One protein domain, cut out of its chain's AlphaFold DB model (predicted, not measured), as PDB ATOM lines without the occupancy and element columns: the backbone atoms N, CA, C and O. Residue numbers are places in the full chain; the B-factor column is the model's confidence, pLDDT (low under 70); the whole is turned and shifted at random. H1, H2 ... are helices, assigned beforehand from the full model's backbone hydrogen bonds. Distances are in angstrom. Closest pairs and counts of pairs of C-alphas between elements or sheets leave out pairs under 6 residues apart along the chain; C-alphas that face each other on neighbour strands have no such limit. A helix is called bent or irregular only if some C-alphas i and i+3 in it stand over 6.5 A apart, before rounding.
ATOM      1  N   GLU A   8     -35.778 119.330 123.656       88.50
ATOM      2  CA  GLU A   8     -34.676 120.282 123.839       88.50
ATOM      3  C   GLU A   8     -33.419 119.599 124.385       88.50
ATOM      4  O   GLU A   8     -32.309 119.895 123.937       88.50
ATOM      5  N   ARG A   9     -33.595 118.639 125.299       92.38
ATOM      6  CA  ARG A   9     -32.512 117.855 125.899       92.38
ATOM      7  C   ARG A   9     -31.865 116.932 124.875       92.38
ATOM      8  O   ARG A   9     -30.646 116.938 124.752       92.38
ATOM      9  N   GLU A  10     -32.670 116.247 124.066       94.31
ATOM     10  CA  GLU A  10     -32.171 115.404 122.970       94.31
ATOM     11  C   GLU A  10     -31.311 116.213 121.982       94.31
ATOM     12  O   GLU A  10     -30.226 115.787 121.585       94.31
ATOM     13  N   ARG A  11     -31.743 117.435 121.631       94.44
ATOM     14  CA  ARG A  11     -30.959 118.336 120.769       94.44
ATOM     15  C   ARG A  11     -29.671 118.814 121.428       94.44
ATOM     16  O   ARG A  11     -28.672 118.988 120.733       94.44
ATOM     17  N   LEU A  12     -29.689 119.079 122.733       96.00
ATOM     18  CA  LEU A  12     -28.492 119.467 123.479       96.00
ATOM     19  C   LEU A  12     -27.462 118.333 123.481       96.00
ATOM     20  O   LEU A  12     -26.307 118.572 123.130       96.00
ATOM     21  N   VAL A  13     -27.904 117.111 123.790       97.88
ATOM     22  CA  VAL A  13     -27.090 115.890 123.741       97.88
ATOM     23  C   VAL A  13     -26.465 115.717 122.360       97.88
ATOM     24  O   VAL A  13     -25.249 115.575 122.252       97.88
ATOM     25  N   GLU A  14     -27.268 115.804 121.297       96.88
ATOM     26  CA  GLU A  14     -26.778 115.643 119.927       96.88
ATOM     27  C   GLU A  14     -25.741 116.712 119.551       96.88
ATOM     28  O   GLU A  14     -24.704 116.405 118.965       96.88
ATOM     29  N   ARG A  15     -25.963 117.974 119.941       96.19
ATOM     30  CA  ARG A  15     -25.005 119.061 119.681       96.19
ATOM     31  C   ARG A  15     -23.673 118.845 120.398       96.19
ATOM     32  O   ARG A  15     -22.631 119.082 119.792       96.19
ATOM     33  N   ILE A  16     -23.700 118.428 121.666       98.06
ATOM     34  CA  ILE A  16     -22.480 118.186 122.452       98.06
ATOM     35  C   ILE A  16     -21.740 116.958 121.917       98.06
ATOM     36  O   ILE A  16     -20.531 117.033 121.700       98.06
ATOM     37  N   ARG A  17     -22.455 115.862 121.630       97.69
ATOM     38  CA  ARG A  17     -21.868 114.652 121.038       97.69
ATOM     39  C   ARG A  17     -21.205 114.959 119.700       97.69
ATOM     40  O   ARG A  17     -20.026 114.666 119.526       97.69
ATOM     41  N   ARG A  18     -21.920 115.636 118.795       97.12
ATOM     42  CA  ARG A  18     -21.384 116.045 117.491       97.12
ATOM     43  C   ARG A  18     -20.139 116.918 117.634       97.12
ATOM     44  O   ARG A  18     -19.191 116.726 116.881       97.12
ATOM     45  N   PHE A  19     -20.122 117.863 118.576       97.56
ATOM     46  CA  PHE A  19     -18.922 118.659 118.839       97.56
ATOM     47  C   PHE A  19     -17.745 117.761 119.250       97.56
ATOM     48  O   PHE A  19     -16.668 117.877 118.673       97.56
ATOM     49  N   GLY A  20     -17.963 116.838 120.190       97.25
ATOM     50  CA  GLY A  20     -16.948 115.888 120.647       97.25
ATOM     51  C   GLY A  20     -16.386 115.010 119.529       97.25
ATOM     52  O   GLY A  20     -15.176 114.926 119.376       97.25
ATOM     53  N   GLU A  21     -17.255 114.398 118.727       96.06
ATOM     54  CA  GLU A  21     -16.869 113.412 117.708       96.06
ATOM     55  C   GLU A  21     -16.339 114.045 116.412       96.06
ATOM     56  O   GLU A  21     -15.462 113.481 115.756       96.06
ATOM     57  N   VAL A  22     -16.876 115.206 116.018       95.50
ATOM     58  CA  VAL A  22     -16.593 115.820 114.710       95.50
ATOM     59  C   VAL A  22     -15.630 116.994 114.826       95.50
ATOM     60  O   VAL A  22     -14.711 117.100 114.020       95.50
ATOM     61  N   GLU A  23     -15.846 117.898 115.782       94.44
ATOM     62  CA  GLU A  23     -15.041 119.122 115.893       94.44
ATOM     63  C   GLU A  23     -13.785 118.884 116.738       94.44
ATOM     64  O   GLU A  23     -12.679 119.199 116.300       94.44
ATOM     65  N   ALA A  24     -13.946 118.315 117.936       95.06
ATOM     66  CA  ALA A  24     -12.846 117.974 118.839       95.06
ATOM     67  C   ALA A  24     -12.212 116.605 118.540       95.06
ATOM     68  O   ALA A  24     -11.091 116.344 118.983       95.06
ATOM     69  N   GLY A  25     -12.904 115.754 117.784       91.38
ATOM     70  CA  GLY A  25     -12.474 114.396 117.481       91.38
ATOM     71  C   GLY A  25     -11.315 114.325 116.490       91.38
ATOM     72  O   GLY A  25     -10.680 115.321 116.135       91.38
ATOM     73  N   GLN A  26     -11.017 113.105 116.036       87.81
ATOM     74  CA  GLN A  26      -9.978 112.831 115.029       87.81
ATOM     75  C   GLN A  26      -8.587 113.378 115.410       87.81
ATOM     76  O   GLN A  26      -7.776 113.724 114.552       87.81
ATOM     77  N   GLY A  27      -8.305 113.447 116.715       87.50
ATOM     78  CA  GLY A  27      -7.034 113.934 117.251       87.50
ATOM     79  C   GLY A  27      -6.921 115.456 117.384       87.50
ATOM     80  O   GLY A  27      -5.853 115.930 117.766       87.50
ATOM     81  N   ALA A  28      -7.982 116.229 117.116       91.88
ATOM     82  CA  ALA A  28      -7.941 117.689 117.231       91.88
ATOM     83  C   ALA A  28      -7.871 118.176 118.694       91.88
ATOM     84  O   ALA A  28      -7.125 119.113 118.990       91.88
ATOM     85  N   SER A  29      -8.624 117.552 119.603       96.81
ATOM     86  CA  SER A  29      -8.495 117.678 121.062       96.81
ATOM     87  C   SER A  29      -9.026 116.415 121.755       96.81
ATOM     88  O   SER A  29     -10.209 116.341 122.099       96.81
ATOM     89  N   PRO A  30      -8.151 115.421 122.001       96.94
ATOM     90  CA  PRO A  30      -8.526 114.185 122.685       96.94
ATOM     91  C   PRO A  30      -9.184 114.399 124.056       96.94
ATOM     92  O   PRO A  30     -10.082 113.642 124.428       96.94
ATOM     93  N   LEU A  31      -8.783 115.429 124.820       98.31
ATOM     94  CA  LEU A  31      -9.459 115.744 126.078       98.31
ATOM     95  C   LEU A  31     -10.894 116.229 125.846       98.31
ATOM     96  O   LEU A  31     -11.803 115.737 126.507       98.31
ATOM     97  N   TYR A  32     -11.121 117.177 124.934       98.31
ATOM     98  CA  TYR A  32     -12.468 117.719 124.710       98.31
ATOM     99  C   TYR A  32     -13.408 116.698 124.073       98.31
ATOM    100  O   TYR A  32     -14.575 116.654 124.461       98.31
ATOM    101  N   GLU A  33     -12.907 115.838 123.184       98.19
ATOM    102  CA  GLU A  33     -13.644 114.673 122.684       98.19
ATOM    103  C   GLU A  33     -14.141 113.816 123.856       98.19
ATOM    104  O   GLU A  33     -15.345 113.596 124.012       98.19
ATOM    105  N   ARG A  34     -13.229 113.416 124.752       98.25
ATOM    106  CA  ARG A  34     -13.585 112.588 125.907       98.25
ATOM    107  C   ARG A  34     -14.548 113.284 126.864       98.25
ATOM    108  O   ARG A  34     -15.500 112.651 127.316       98.25
ATOM    109  N   LEU A  35     -14.317 114.559 127.179       98.56
ATOM    110  CA  LEU A  35     -15.198 115.329 128.058       98.56
ATOM    111  C   LEU A  35     -16.615 115.420 127.483       98.56
ATOM    112  O   LEU A  35     -17.567 115.245 128.231       98.56
ATOM    113  N   CYS A  36     -16.776 115.622 126.173       98.56
ATOM    114  CA  CYS A  36     -18.101 115.669 125.549       98.56
ATOM    115  C   CYS A  36     -18.851 114.342 125.674       98.56
ATOM    116  O   CYS A  36     -20.037 114.352 125.994       98.56
ATOM    117  N   LEU A  37     -18.163 113.213 125.474       97.69
ATOM    118  CA  LEU A  37     -18.756 111.882 125.645       97.69
ATOM    119  C   LEU A  37     -19.181 111.622 127.097       97.69
ATOM    120  O   LEU A  37     -20.229 111.033 127.323       97.69
ATOM    121  N   LEU A  38     -18.408 112.101 128.075       98.38
ATOM    122  CA  LEU A  38     -18.775 112.008 129.492       98.38
ATOM    123  C   LEU A  38     -19.950 112.931 129.848       98.38
ATOM    124  O   LEU A  38     -20.845 112.532 130.581       98.38
ATOM    125  N   ILE A  39     -19.973 114.152 129.304       98.38
ATOM    126  CA  ILE A  39     -21.036 115.134 129.555       98.38
ATOM    127  C   ILE A  39     -22.396 114.609 129.098       98.38
ATOM    128  O   ILE A  39     -23.379 114.805 129.801       98.38
ATOM    129  N   VAL A  40     -22.475 113.948 127.939       98.00
ATOM    130  CA  VAL A  40     -23.759 113.436 127.428       98.00
ATOM    131  C   VAL A  40     -24.292 112.222 128.192       98.00
ATOM    132  O   VAL A  40     -25.446 111.856 127.985       98.00
ATOM    133  N   GLU A  41     -23.482 111.612 129.060       97.19
ATOM    134  CA  GLU A  41     -23.883 110.512 129.947       97.19
ATOM    135  C   GLU A  41     -24.222 110.982 131.377       97.19
ATOM    136  O   GLU A  41     -24.674 110.175 132.187       97.19
ATOM    137  N   ASP A  42     -24.035 112.271 131.695       97.25
ATOM    138  CA  ASP A  42     -24.250 112.840 133.031       97.25
ATOM    139  C   ASP A  42     -25.357 113.909 133.020       97.25
ATOM    140  O   ASP A  42     -25.215 115.004 132.465       97.25
ATOM    141  N   ASP A  43     -26.472 113.602 133.690       96.50
ATOM    142  CA  ASP A  43     -27.642 114.475 133.754       96.50
ATOM    143  C   ASP A  43     -27.343 115.852 134.368       96.50
ATOM    144  O   ASP A  43     -27.857 116.864 133.884       96.50
ATOM    145  N   ALA A  44     -26.489 115.917 135.394       96.31
ATOM    146  CA  ALA A  44     -26.143 117.168 136.060       96.31
ATOM    147  C   ALA A  44     -25.244 118.047 135.175       96.31
ATOM    148  O   ALA A  44     -25.353 119.277 135.200       96.31
ATOM    149  N   MET A  45     -24.384 117.431 134.357       97.75
ATOM    150  CA  MET A  45     -23.583 118.144 133.358       97.75
ATOM    151  C   MET A  45     -24.442 118.682 132.214       97.75
ATOM    152  O   MET A  45     -24.219 119.807 131.759       97.75
ATOM    153  N   LEU A  46     -25.449 117.924 131.770       97.94
ATOM    154  CA  LEU A  46     -26.427 118.401 130.789       97.94
ATOM    155  C   LEU A  46     -27.254 119.572 131.335       97.94
ATOM    156  O   LEU A  46     -27.466 120.551 130.616       97.94
ATOM    157  N   ASP A  47     -27.652 119.522 132.608       97.25
ATOM    158  CA  ASP A  47     -28.360 120.622 133.272       97.25
ATOM    159  C   ASP A  47     -27.502 121.891 133.358       97.25
ATOM    160  O   ASP A  47     -28.021 122.999 133.188       97.25
ATOM    161  N   LEU A  48     -26.188 121.746 133.581       97.94
ATOM    162  CA  LEU A  48     -25.233 122.850 133.479       97.94
ATOM    163  C   LEU A  48     -25.151 123.372 132.046       97.94
ATOM    164  O   LEU A  48     -25.340 124.565 131.834       97.94
ATOM    165  N   ALA A  49     -24.923 122.508 131.055       97.31
ATOM    166  CA  ALA A  49     -24.829 122.909 129.650       97.31
ATOM    167  C   ALA A  49     -26.082 123.664 129.164       97.31
ATOM    168  O   ALA A  49     -25.972 124.586 128.353       97.31
ATOM    169  N   ALA A  50     -27.263 123.316 129.686       96.25
ATOM    170  CA  ALA A  50     -28.527 123.986 129.392       96.25
ATOM    171  C   ALA A  50     -28.613 125.431 129.931       96.25
ATOM    172  O   ALA A  50     -29.456 126.193 129.468       96.25
ATOM    173  N   GLN A  51     -27.738 125.834 130.864       97.00
ATOM    174  CA  GLN A  51     -27.648 127.219 131.357       97.00
ATOM    175  C   GLN A  51     -26.907 128.162 130.395       97.00
ATOM    176  O   GLN A  51     -26.811 129.358 130.675       97.00
ATOM    177  N   ALA A  52     -26.350 127.649 129.292       95.19
ATOM    178  CA  ALA A  52     -25.668 128.469 128.299       95.19
ATOM    179  C   ALA A  52     -26.603 129.535 127.708       95.19
ATOM    180  O   ALA A  52     -27.762 129.260 127.388       95.19
ATOM    181  N   GLN A  53     -26.076 130.746 127.514       92.00
ATOM    182  CA  GLN A  53     -26.824 131.834 126.884       92.00
ATOM    183  C   GLN A  53     -27.423 131.428 125.520       92.00
ATOM    184  O   GLN A  53     -26.793 130.684 124.756       92.00
ATOM    185  N   PRO A  54     -28.607 131.962 125.156       86.12
ATOM    186  CA  PRO A  54     -29.193 131.750 123.838       86.12
ATOM    187  C   PRO A  54     -28.212 132.078 122.707       86.12
ATOM    188  O   PRO A  54     -27.393 132.988 122.811       86.12
ATOM    189  N   ALA A  55     -28.304 131.326 121.609       86.06
ATOM    190  CA  ALA A  55     -27.433 131.434 120.432       86.06
ATOM    191  C   ALA A  55     -25.931 131.153 120.661       86.06
ATOM    192  O   ALA A  55     -25.178 131.134 119.688       86.06
ATOM    193  N   GLN A  56     -25.483 130.848 121.886       92.75
ATOM    194  CA  GLN A  56     -24.123 130.363 122.130       92.75
ATOM    195  C   GLN A  56     -24.012 128.844 121.880       92.75
ATOM    196  O   GLN A  56     -24.980 128.092 122.062       92.75
ATOM    197  N   PRO A  57     -22.841 128.350 121.440       94.06
ATOM    198  CA  PRO A  57     -22.582 126.919 121.350       94.06
ATOM    199  C   PRO A  57     -22.333 126.337 122.759       94.06
ATOM    200  O   PRO A  57     -21.323 126.667 123.383       94.06
ATOM    201  N   PRO A  58     -23.226 125.469 123.280       95.31
ATOM    202  CA  PRO A  58     -23.203 125.048 124.681       95.31
ATOM    203  C   PRO A  58     -21.967 124.213 125.026       95.31
ATOM    204  O   PRO A  58     -21.411 124.384 126.107       95.31
ATOM    205  N   ALA A  59     -21.489 123.371 124.100       96.88
ATOM    206  CA  ALA A  59     -20.276 122.578 124.297       96.88
ATOM    207  C   ALA A  59     -19.053 123.481 124.522       96.88
ATOM    208  O   ALA A  59     -18.388 123.382 125.550       96.88
ATOM    209  N   ASN A  60     -18.798 124.423 123.607       97.25
ATOM    210  CA  ASN A  60     -17.685 125.365 123.725       97.25
ATOM    211  C   ASN A  60     -17.775 126.218 124.995       97.25
ATOM    212  O   ASN A  60     -16.750 126.467 125.622       97.25
ATOM    213  N   LEU A  61     -18.978 126.675 125.365       97.62
ATOM    214  CA  LEU A  61     -19.152 127.544 126.525       97.62
ATOM    215  C   LEU A  61     -18.936 126.787 127.842       97.62
ATOM    216  O   LEU A  61     -18.234 127.293 128.714       97.62
ATOM    217  N   LEU A  62     -19.460 125.561 127.969       98.62
ATOM    218  CA  LEU A  62     -19.238 124.718 129.147       98.62
ATOM    219  C   LEU A  62     -17.769 124.305 129.279       98.62
ATOM    220  O   LEU A  62     -17.178 124.469 130.345       98.62
ATOM    221  N   LEU A  63     -17.159 123.826 128.192       98.69
ATOM    222  CA  LEU A  63     -15.742 123.456 128.178       98.69
ATOM    223  C   LEU A  63     -14.846 124.662 128.488       98.69
ATOM    224  O   LEU A  63     -13.927 124.546 129.295       98.69
ATOM    225  N   GLY A  64     -15.152 125.829 127.913       98.31
ATOM    226  CA  GLY A  64     -14.466 127.085 128.206       98.31
ATOM    227  C   GLY A  64     -14.640 127.532 129.658       98.31
ATOM    228  O   GLY A  64     -13.681 127.990 130.269       98.31
ATOM    229  N   ALA A  65     -15.824 127.354 130.255       98.69
ATOM    230  CA  ALA A  65     -16.071 127.689 131.659       98.69
ATOM    231  C   ALA A  65     -15.249 126.818 132.619       98.69
ATOM    232  O   ALA A  65     -14.616 127.340 133.539       98.69
ATOM    233  N   ILE A  66     -15.210 125.506 132.372       98.75
ATOM    234  CA  ILE A  66     -14.373 124.565 133.127       98.75
ATOM    235  C   ILE A  66     -12.896 124.929 132.953       98.75
ATOM    236  O   ILE A  66     -12.147 125.009 133.927       98.75
ATOM    237  N   HIS A  67     -12.473 125.203 131.717       98.69
ATOM    238  CA  HIS A  67     -11.084 125.528 131.417       98.69
ATOM    239  C   HIS A  67     -10.650 126.872 132.022       98.69
ATOM    240  O   HIS A  67      -9.553 126.949 132.566       98.69
ATOM    241  N   ASP A  68     -11.496 127.906 132.023       98.69
ATOM    242  CA  ASP A  68     -11.203 129.185 132.690       98.69
ATOM    243  C   ASP A  68     -10.965 128.993 134.189       98.69
ATOM    244  O   ASP A  68     -10.010 129.545 134.731       98.69
ATOM    245  N   LEU A  69     -11.781 128.167 134.851       98.62
ATOM    246  CA  LEU A  69     -11.596 127.844 136.265       98.62
ATOM    247  C   LEU A  69     -10.279 127.096 136.509       98.62
ATOM    248  O   LEU A  69      -9.531 127.461 137.418       98.62
ATOM    249  N   VAL A  70      -9.944 126.120 135.662       98.56
ATOM    250  CA  VAL A  70      -8.646 125.431 135.715       98.56
ATOM    251  C   VAL A  70      -7.487 126.422 135.535       98.56
ATOM    252  O   VAL A  70      -6.548 126.417 136.330       98.56
ATOM    253  N   LEU A  71      -7.559 127.321 134.549       98.12
ATOM    254  CA  LEU A  71      -6.532 128.343 134.308       98.12
ATOM    255  C   LEU A  71      -6.479 129.416 135.401       98.12
ATOM    256  O   LEU A  71      -5.447 130.061 135.568       98.12
ATOM    257  N   SER A  72      -7.569 129.623 136.144       97.25
ATOM    258  CA  SER A  72      -7.602 130.549 137.280       97.25
ATOM    259  C   SER A  72      -6.869 130.012 138.513       97.25
ATOM    260  O   SER A  72      -6.670 130.759 139.467       97.25
ATOM    261  N   GLY A  73      -6.442 128.743 138.481       95.25
ATOM    262  CA  GLY A  73      -5.752 128.086 139.585       95.25
ATOM    263  C   GLY A  73      -6.693 127.447 140.603       95.25
ATOM    264  O   GLY A  73      -6.315 127.322 141.763       95.25
ATOM    265  N   ALA A  74      -7.908 127.051 140.201       93.06
ATOM    266  CA  ALA A  74      -8.794 126.285 141.073       93.06
ATOM    267  C   ALA A  74      -8.078 125.015 141.575       93.06
ATOM    268  O   ALA A  74      -7.628 124.192 140.773       93.06
ATOM    269  N   GLU A  75      -7.966 124.862 142.896       92.94
ATOM    270  CA  GLU A  75      -7.316 123.713 143.535       92.94
ATOM    271  C   GLU A  75      -8.180 122.453 143.373       92.94
ATOM    272  O   GLU A  75      -8.956 122.086 144.251       92.94
ATOM    273  N   HIS A  76      -8.068 121.795 142.217       98.00
ATOM    274  CA  HIS A  76      -8.820 120.583 141.913       98.00
ATOM    275  C   HIS A  76      -8.011 119.591 141.060       98.00
ATOM    276  O   HIS A  76      -7.329 120.010 140.116       98.00
ATOM    277  N   PRO A  77      -8.133 118.264 141.283       98.00
ATOM    278  CA  PRO A  77      -7.420 117.249 140.498       98.00
ATOM    279  C   PRO A  77      -7.642 117.310 138.979       98.00
ATOM    280  O   PRO A  77      -6.792 116.828 138.227       98.00
ATOM    281  N   LEU A  78      -8.743 117.922 138.522       98.50
ATOM    282  CA  LEU A  78      -9.110 118.031 137.102       98.50
ATOM    283  C   LEU A  78      -8.025 118.749 136.280       98.50
ATOM    284  O   LEU A  78      -7.789 118.388 135.126       98.50
ATOM    285  N   ALA A  79      -7.293 119.693 136.886       98.12
ATOM    286  CA  ALA A  79      -6.182 120.390 136.236       98.12
ATOM    287  C   ALA A  79      -5.108 119.427 135.687       98.12
ATOM    288  O   ALA A  79      -4.473 119.720 134.676       98.12
ATOM    289  N   SER A  80      -4.968 118.234 136.281       98.12
ATOM    290  CA  SER A  80      -4.013 117.205 135.848       98.12
ATOM    291  C   SER A  80      -4.258 116.666 134.433       98.12
ATOM    292  O   SER A  80      -3.354 116.043 133.880       98.12
ATOM    293  N   TRP A  81      -5.432 116.892 133.834       98.44
ATOM    294  CA  TRP A  81      -5.724 116.531 132.438       98.44
ATOM    295  C   TRP A  81      -5.488 117.679 131.452       98.44
ATOM    296  O   TRP A  81      -5.263 117.447 130.265       98.44
ATOM    297  N   TYR A  82      -5.484 118.926 131.923       98.19
ATOM    298  CA  TYR A  82      -5.322 120.093 131.068       98.19
ATOM    299  C   TYR A  82      -3.839 120.365 130.802       98.19
ATOM    300  O   TYR A  82      -3.150 120.993 131.602       98.19
ATOM    301  N   ARG A  83      -3.355 119.972 129.617       95.56
ATOM    302  CA  ARG A  83      -1.971 120.227 129.155       95.56
ATOM    303  C   ARG A  83      -1.571 121.701 129.245       95.56
ATOM    304  O   ARG A  83      -0.453 122.039 129.615       95.56
ATOM    305  N   SER A  84      -2.523 122.578 128.951       94.94
ATOM    306  CA  SER A  84      -2.408 124.033 129.093       94.94
ATOM    307  C   SER A  84      -2.155 124.551 130.516       94.94
ATOM    308  O   SER A  84      -1.671 125.668 130.658       94.94
ATOM    309  N   ALA A  85      -2.456 123.753 131.541       95.56
ATOM    310  CA  ALA A  85      -2.207 124.037 132.953       95.56
ATOM    311  C   ALA A  85      -1.088 123.141 133.531       95.56
ATOM    312  O   ALA A  85      -0.972 122.990 134.742       95.56
ATOM    313  N   GLY A  86      -0.274 122.516 132.669       94.50
ATOM    314  CA  GLY A  86       0.810 121.614 133.075       94.50
ATOM    315  C   GLY A  86       0.372 120.180 133.395       94.50
ATOM    316  O   GLY A  86       1.204 119.372 133.801       94.50
ATOM    317  N   GLY A  87      -0.905 119.842 133.192       96.38
ATOM    318  CA  GLY A  87      -1.425 118.495 133.401       96.38
ATOM    319  C   GLY A  87      -0.779 117.453 132.483       96.38
ATOM    320  O   GLY A  87      -0.424 117.742 131.337       96.38
ATOM    321  N   THR A  88      -0.627 116.224 132.981       96.25
ATOM    322  CA  THR A  88       0.022 115.118 132.257       96.25
ATOM    323  C   THR A  88      -0.813 113.851 132.111       96.25
ATOM    324  O   THR A  88      -0.399 112.957 131.364       96.25
ATOM    325  N   ARG A  89      -1.982 113.770 132.758       97.75
ATOM    326  CA  ARG A  89      -2.871 112.603 132.676       97.75
ATOM    327  C   ARG A  89      -3.454 112.465 131.272       97.75
ATOM    328  O   ARG A  89      -3.605 113.445 130.538       97.75
ATOM    329  N   ALA A  90      -3.716 111.226 130.883       96.88
ATOM    330  CA  ALA A  90      -4.282 110.904 129.585       96.88
ATOM    331  C   ALA A  90      -5.821 111.007 129.627       96.88
ATOM    332  O   ALA A  90      -6.415 110.761 130.678       96.88
ATOM    333  N   PRO A  91      -6.491 111.385 128.523       95.88
ATOM    334  CA  PRO A  91      -7.954 111.467 128.486       95.88
ATOM    335  C   PRO A  91      -8.668 110.136 128.769       95.88
ATOM    336  O   PRO A  91      -9.769 110.139 129.304       95.88
ATOM    337  N   ASP A  92      -8.052 108.997 128.455       95.38
ATOM    338  CA  ASP A  92      -8.595 107.654 128.703       95.38
ATOM    339  C   ASP A  92      -8.464 107.185 130.163       95.38
ATOM    340  O   ASP A  92      -8.910 106.089 130.506       95.38
ATOM    341  N   ASP A  93      -7.903 108.019 131.040       97.81
ATOM    342  CA  ASP A  93      -7.815 107.745 132.467       97.81
ATOM    343  C   ASP A  93      -9.219 107.532 133.076       97.81
ATOM    344  O   ASP A  93     -10.064 108.436 133.017       97.81
ATOM    345  N   PRO A  94      -9.488 106.369 133.698       96.75
ATOM    346  CA  PRO A  94     -10.820 106.029 134.194       96.75
ATOM    347  C   PRO A  94     -11.304 106.960 135.313       96.75
ATOM    348  O   PRO A  94     -12.511 107.080 135.514       96.75
ATOM    349  N   ALA A  95     -10.399 107.653 136.013       98.06
ATOM    350  CA  ALA A  95     -10.775 108.598 137.062       98.06
ATOM    351  C   ALA A  95     -11.378 109.904 136.515       98.06
ATOM    352  O   ALA A  95     -11.949 110.672 137.289       98.06
ATOM    353  N   LEU A  96     -11.245 110.193 135.211       98.50
ATOM    354  CA  LEU A  96     -11.682 111.471 134.641       98.50
ATOM    355  C   LEU A  96     -13.184 111.712 134.831       98.50
ATOM    356  O   LEU A  96     -13.570 112.839 135.120       98.50
ATOM    357  N   ALA A  97     -14.018 110.675 134.706       98.38
ATOM    358  CA  ALA A  97     -15.469 110.803 134.850       98.38
ATOM    359  C   ALA A  97     -15.867 111.284 136.256       98.38
ATOM    360  O   ALA A  97     -16.553 112.293 136.396       98.38
ATOM    361  N   GLU A  98     -15.369 110.607 137.294       98.38
ATOM    362  CA  GLU A  98     -15.637 110.962 138.692       98.38
ATOM    363  C   GLU A  98     -15.080 112.349 139.037       98.38
ATOM    364  O   GLU A  98     -15.770 113.167 139.642       98.38
ATOM    365  N   VAL A  99     -13.857 112.655 138.591       98.62
ATOM    366  CA  VAL A  99     -13.220 113.955 138.843       98.62
ATOM    367  C   VAL A  99     -13.940 115.092 138.112       98.62
ATOM    368  O   VAL A  99     -14.040 116.192 138.650       98.62
ATOM    369  N   LEU A 100     -14.444 114.865 136.898       98.69
ATOM    370  CA  LEU A 100     -15.228 115.861 136.166       98.69
ATOM    371  C   LEU A 100     -16.544 116.168 136.888       98.69
ATOM    372  O   LEU A 100     -16.864 117.340 137.086       98.69
ATOM    373  N   ALA A 101     -17.275 115.129 137.304       98.50
ATOM    374  CA  ALA A 101     -18.525 115.282 138.043       98.50
ATOM    375  C   ALA A 101     -18.303 116.008 139.382       98.50
ATOM    376  O   ALA A 101     -19.053 116.925 139.729       98.50
ATOM    377  N   ASP A 102     -17.232 115.666 140.109       98.69
ATOM    378  CA  ASP A 102     -16.872 116.352 141.352       98.69
ATOM    379  C   ASP A 102     -16.525 117.828 141.115       98.69
ATOM    380  O   ASP A 102     -17.057 118.700 141.802       98.69
ATOM    381  N   PHE A 103     -15.734 118.129 140.078       98.69
ATOM    382  CA  PHE A 103     -15.395 119.504 139.707       98.69
ATOM    383  C   PHE A 103     -16.649 120.329 139.418       98.69
ATOM    384  O   PHE A 103     -16.807 121.440 139.927       98.69
ATOM    385  N   ALA A 104     -17.556 119.780 138.610       98.19
ATOM    386  CA  ALA A 104     -18.794 120.443 138.236       98.19
ATOM    387  C   ALA A 104     -19.707 120.691 139.439       98.19
ATOM    388  O   ALA A 104     -20.332 121.748 139.536       98.19
ATOM    389  N   ARG A 105     -19.743 119.755 140.392       98.25
ATOM    390  CA  ARG A 105     -20.470 119.900 141.655       98.25
ATOM    391  C   ARG A 105     -19.849 120.974 142.551       98.25
ATOM    392  O   ARG A 105     -20.578 121.810 143.079       98.25
ATOM    393  N   VAL A 106     -18.528 120.955 142.739       98.31
ATOM    394  CA  VAL A 106     -17.796 121.901 143.603       98.31
ATOM    395  C   VAL A 106     -17.850 123.324 143.046       98.31
ATOM    396  O   VAL A 106     -18.031 124.273 143.805       98.31
ATOM    397  N   HIS A 107     -17.738 123.481 141.727       98.31
ATOM    398  CA  HIS A 107     -17.673 124.782 141.059       98.31
ATOM    399  C   HIS A 107     -18.969 125.174 140.339       98.31
ATOM    400  O   HIS A 107     -18.947 126.055 139.477       98.31
ATOM    401  N   ARG A 108     -20.100 124.553 140.694       98.31
ATOM    402  CA  ARG A 108     -21.388 124.692 139.999       98.31
ATOM    403  C   ARG A 108     -21.773 126.145 139.724       98.31
ATOM    404  O   ARG A 108     -22.012 126.511 138.576       98.31
ATOM    405  N   ASP A 109     -21.789 126.978 140.760       98.38
ATOM    406  CA  ASP A 109     -22.236 128.370 140.645       98.38
ATOM    407  C   ASP A 109     -21.277 129.207 139.790       98.38
ATOM    408  O   ASP A 109     -21.712 130.004 138.963       98.38
ATOM    409  N   ALA A 110     -19.971 128.959 139.911       98.31
ATOM    410  CA  ALA A 110     -18.951 129.636 139.118       98.31
ATOM    411  C   ALA A 110     -19.003 129.231 137.631       98.31
ATOM    412  O   ALA A 110     -18.728 130.054 136.752       98.31
ATOM    413  N   ILE A 111     -19.365 127.978 137.331       98.69
ATOM    414  CA  ILE A 111     -19.620 127.516 135.961       98.69
ATOM    415  C   ILE A 111     -20.860 128.221 135.405       98.69
ATOM    416  O   ILE A 111     -20.786 128.795 134.320       98.69
ATOM    417  N   ILE A 112     -21.969 128.239 136.150       98.56
ATOM    418  CA  ILE A 112     -23.217 128.892 135.723       98.56
ATOM    419  C   ILE A 112     -23.000 130.384 135.461       98.56
ATOM    420  O   ILE A 112     -23.429 130.881 134.422       98.56
ATOM    421  N   GLU A 113     -22.276 131.080 136.339       98.06
ATOM    422  CA  GLU A 113     -21.910 132.487 136.145       98.06
ATOM    423  C   GLU A 113     -21.250 132.705 134.774       98.06
ATOM    424  O   GLU A 113     -21.653 133.591 134.020       98.06
ATOM    425  N   ARG A 114     -20.274 131.868 134.398       97.94
ATOM    426  CA  ARG A 114     -19.578 131.965 133.101       97.94
ATOM    427  C   ARG A 114     -20.503 131.647 131.936       97.94
ATOM    428  O   ARG A 114     -20.498 132.379 130.952       97.94
ATOM    429  N   LEU A 115     -21.321 130.604 132.064       98.00
ATOM    430  CA  LEU A 115     -22.308 130.231 131.052       98.00
ATOM    431  C   LEU A 115     -23.320 131.355 130.772       98.00
ATOM    432  O   LEU A 115     -23.804 131.464 129.648       98.00
ATOM    433  N   GLN A 116     -23.606 132.199 131.767       96.44
ATOM    434  CA  GLN A 116     -24.581 133.289 131.682       96.44
ATOM    435  C   GLN A 116     -23.976 134.656 131.335       96.44
ATOM    436  O   GLN A 116     -24.712 135.539 130.902       96.44
ATOM    437  N   THR A 117     -22.666 134.848 131.513       95.62
ATOM    438  CA  THR A 117     -22.013 136.163 131.350       95.62
ATOM    439  C   THR A 117     -20.960 136.207 130.251       95.62
ATOM    440  O   THR A 117     -20.679 137.278 129.717       95.62
ATOM    441  N   ARG A 118     -20.364 135.067 129.884       96.38
ATOM    442  CA  ARG A 118     -19.321 135.003 128.857       96.38
ATOM    443  C   ARG A 118     -19.891 134.591 127.507       96.38
ATOM    444  O   ARG A 118     -20.859 133.839 127.425       96.38
TER     445      ARG A 118
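Overview. This is residues 8 to 118 of the 321 residues of the protein "DUF2332 family protein" of Dehalococcoidia bacterium (UniProt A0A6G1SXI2). Seven short helices form a compact cluster in which H1 and H2 make a hairpin along one side, and H4 starts at H1 and runs past the middle of the domain. H7 crosses H4 on the side away from H1, H3 packs on H1, H4 and H7 near one end, and H5 with H6 makes a pair toward the other end, where the long link 82 to 95 loops round. The printed part has 111 residues with seven named helices, H1 to H7 in chain order, and no named strand: the class is all helix. It is compact, with a radius of gyration of the C-alphas of 12.8 A and spans of 35 by 31 by 21 A.

Along the chain. H1, residues 8 to 23, begins at C-alpha 8 (-34.676, 120.282, 123.839) and is 21.2 A long; it is neither bent nor irregular, but only just: C-alphas 20 and 23 are 6.1 A apart. H2 is residues 30 to 39, 14.3 A, and H3 residues 43 to 49, 9.8 A. H4, residues 58 to 71, begins at C-alpha 58 (-23.203, 125.048, 124.681) and is 19.5 A long. H5 is residues 77 to 81, 8.3 A, and H6 residues 96 to 106, 15.0 A. H7, residues 108 to 117, is 14.4 A long and ends at C-alpha 117 (-22.013, 136.163, 131.350).

Arrangement. H1, with residues 16 to 21 alone, touches H2; they form a helical hairpin at a shallow tilt of 14 degrees, opposite ways, and the closest C-alphas, Gly 20 and Glu 33, are 4.1 A apart. H1 touches H3 about perpendicular, at 76 degrees, with residues 9 to 13 alone; the closest C-alphas are Val 13 and Leu 46, 7.5 A. Residues 58 to 59 of H4 touch residues 12 to 19 of H1 at a steep tilt of 65 degrees, with C-alphas Ile 16 and Ala 59 closest at 5.2 A. H3 touches H4, closest C-alphas Ala 49 and Pro 58, 5.6 A, with residues 58 to 62 of H4 alone. H4, with residues 61 to 66 alone, touches H7 at a steep tilt of 61 degrees, opposite ways, closest C-alphas Ala 65 and Ile 111, 5.6 A. H3 touches H7 at a shallow tilt of 31 degrees, closest C-alphas Leu 48 and Ile 112, 6.8 A. H5 touches H6, closest C-alphas Leu 78 and Val 99, 6.0 A. H2 and H6 are close but not clearly touching, with C-alphas Leu 38 and Ala 97 at 6.4 A; H1 and H6 are apart. Every O i to N i+4 pair is within hydrogen-bond range in H1, H2, H3, H4, H6 and H7; in H5 it is 0 of 1, beside 2 of 2 O i to N i+3 pairs.

Size, cuts and confidence. The farthest C-alphas, Glu 8 and Gly 86, are 36.7 A apart. The printed part has no cut. The link from H5 to H6, 14 residues, is long. Mean pLDDT of the printed part is 96.6, and no printed residue is under 70.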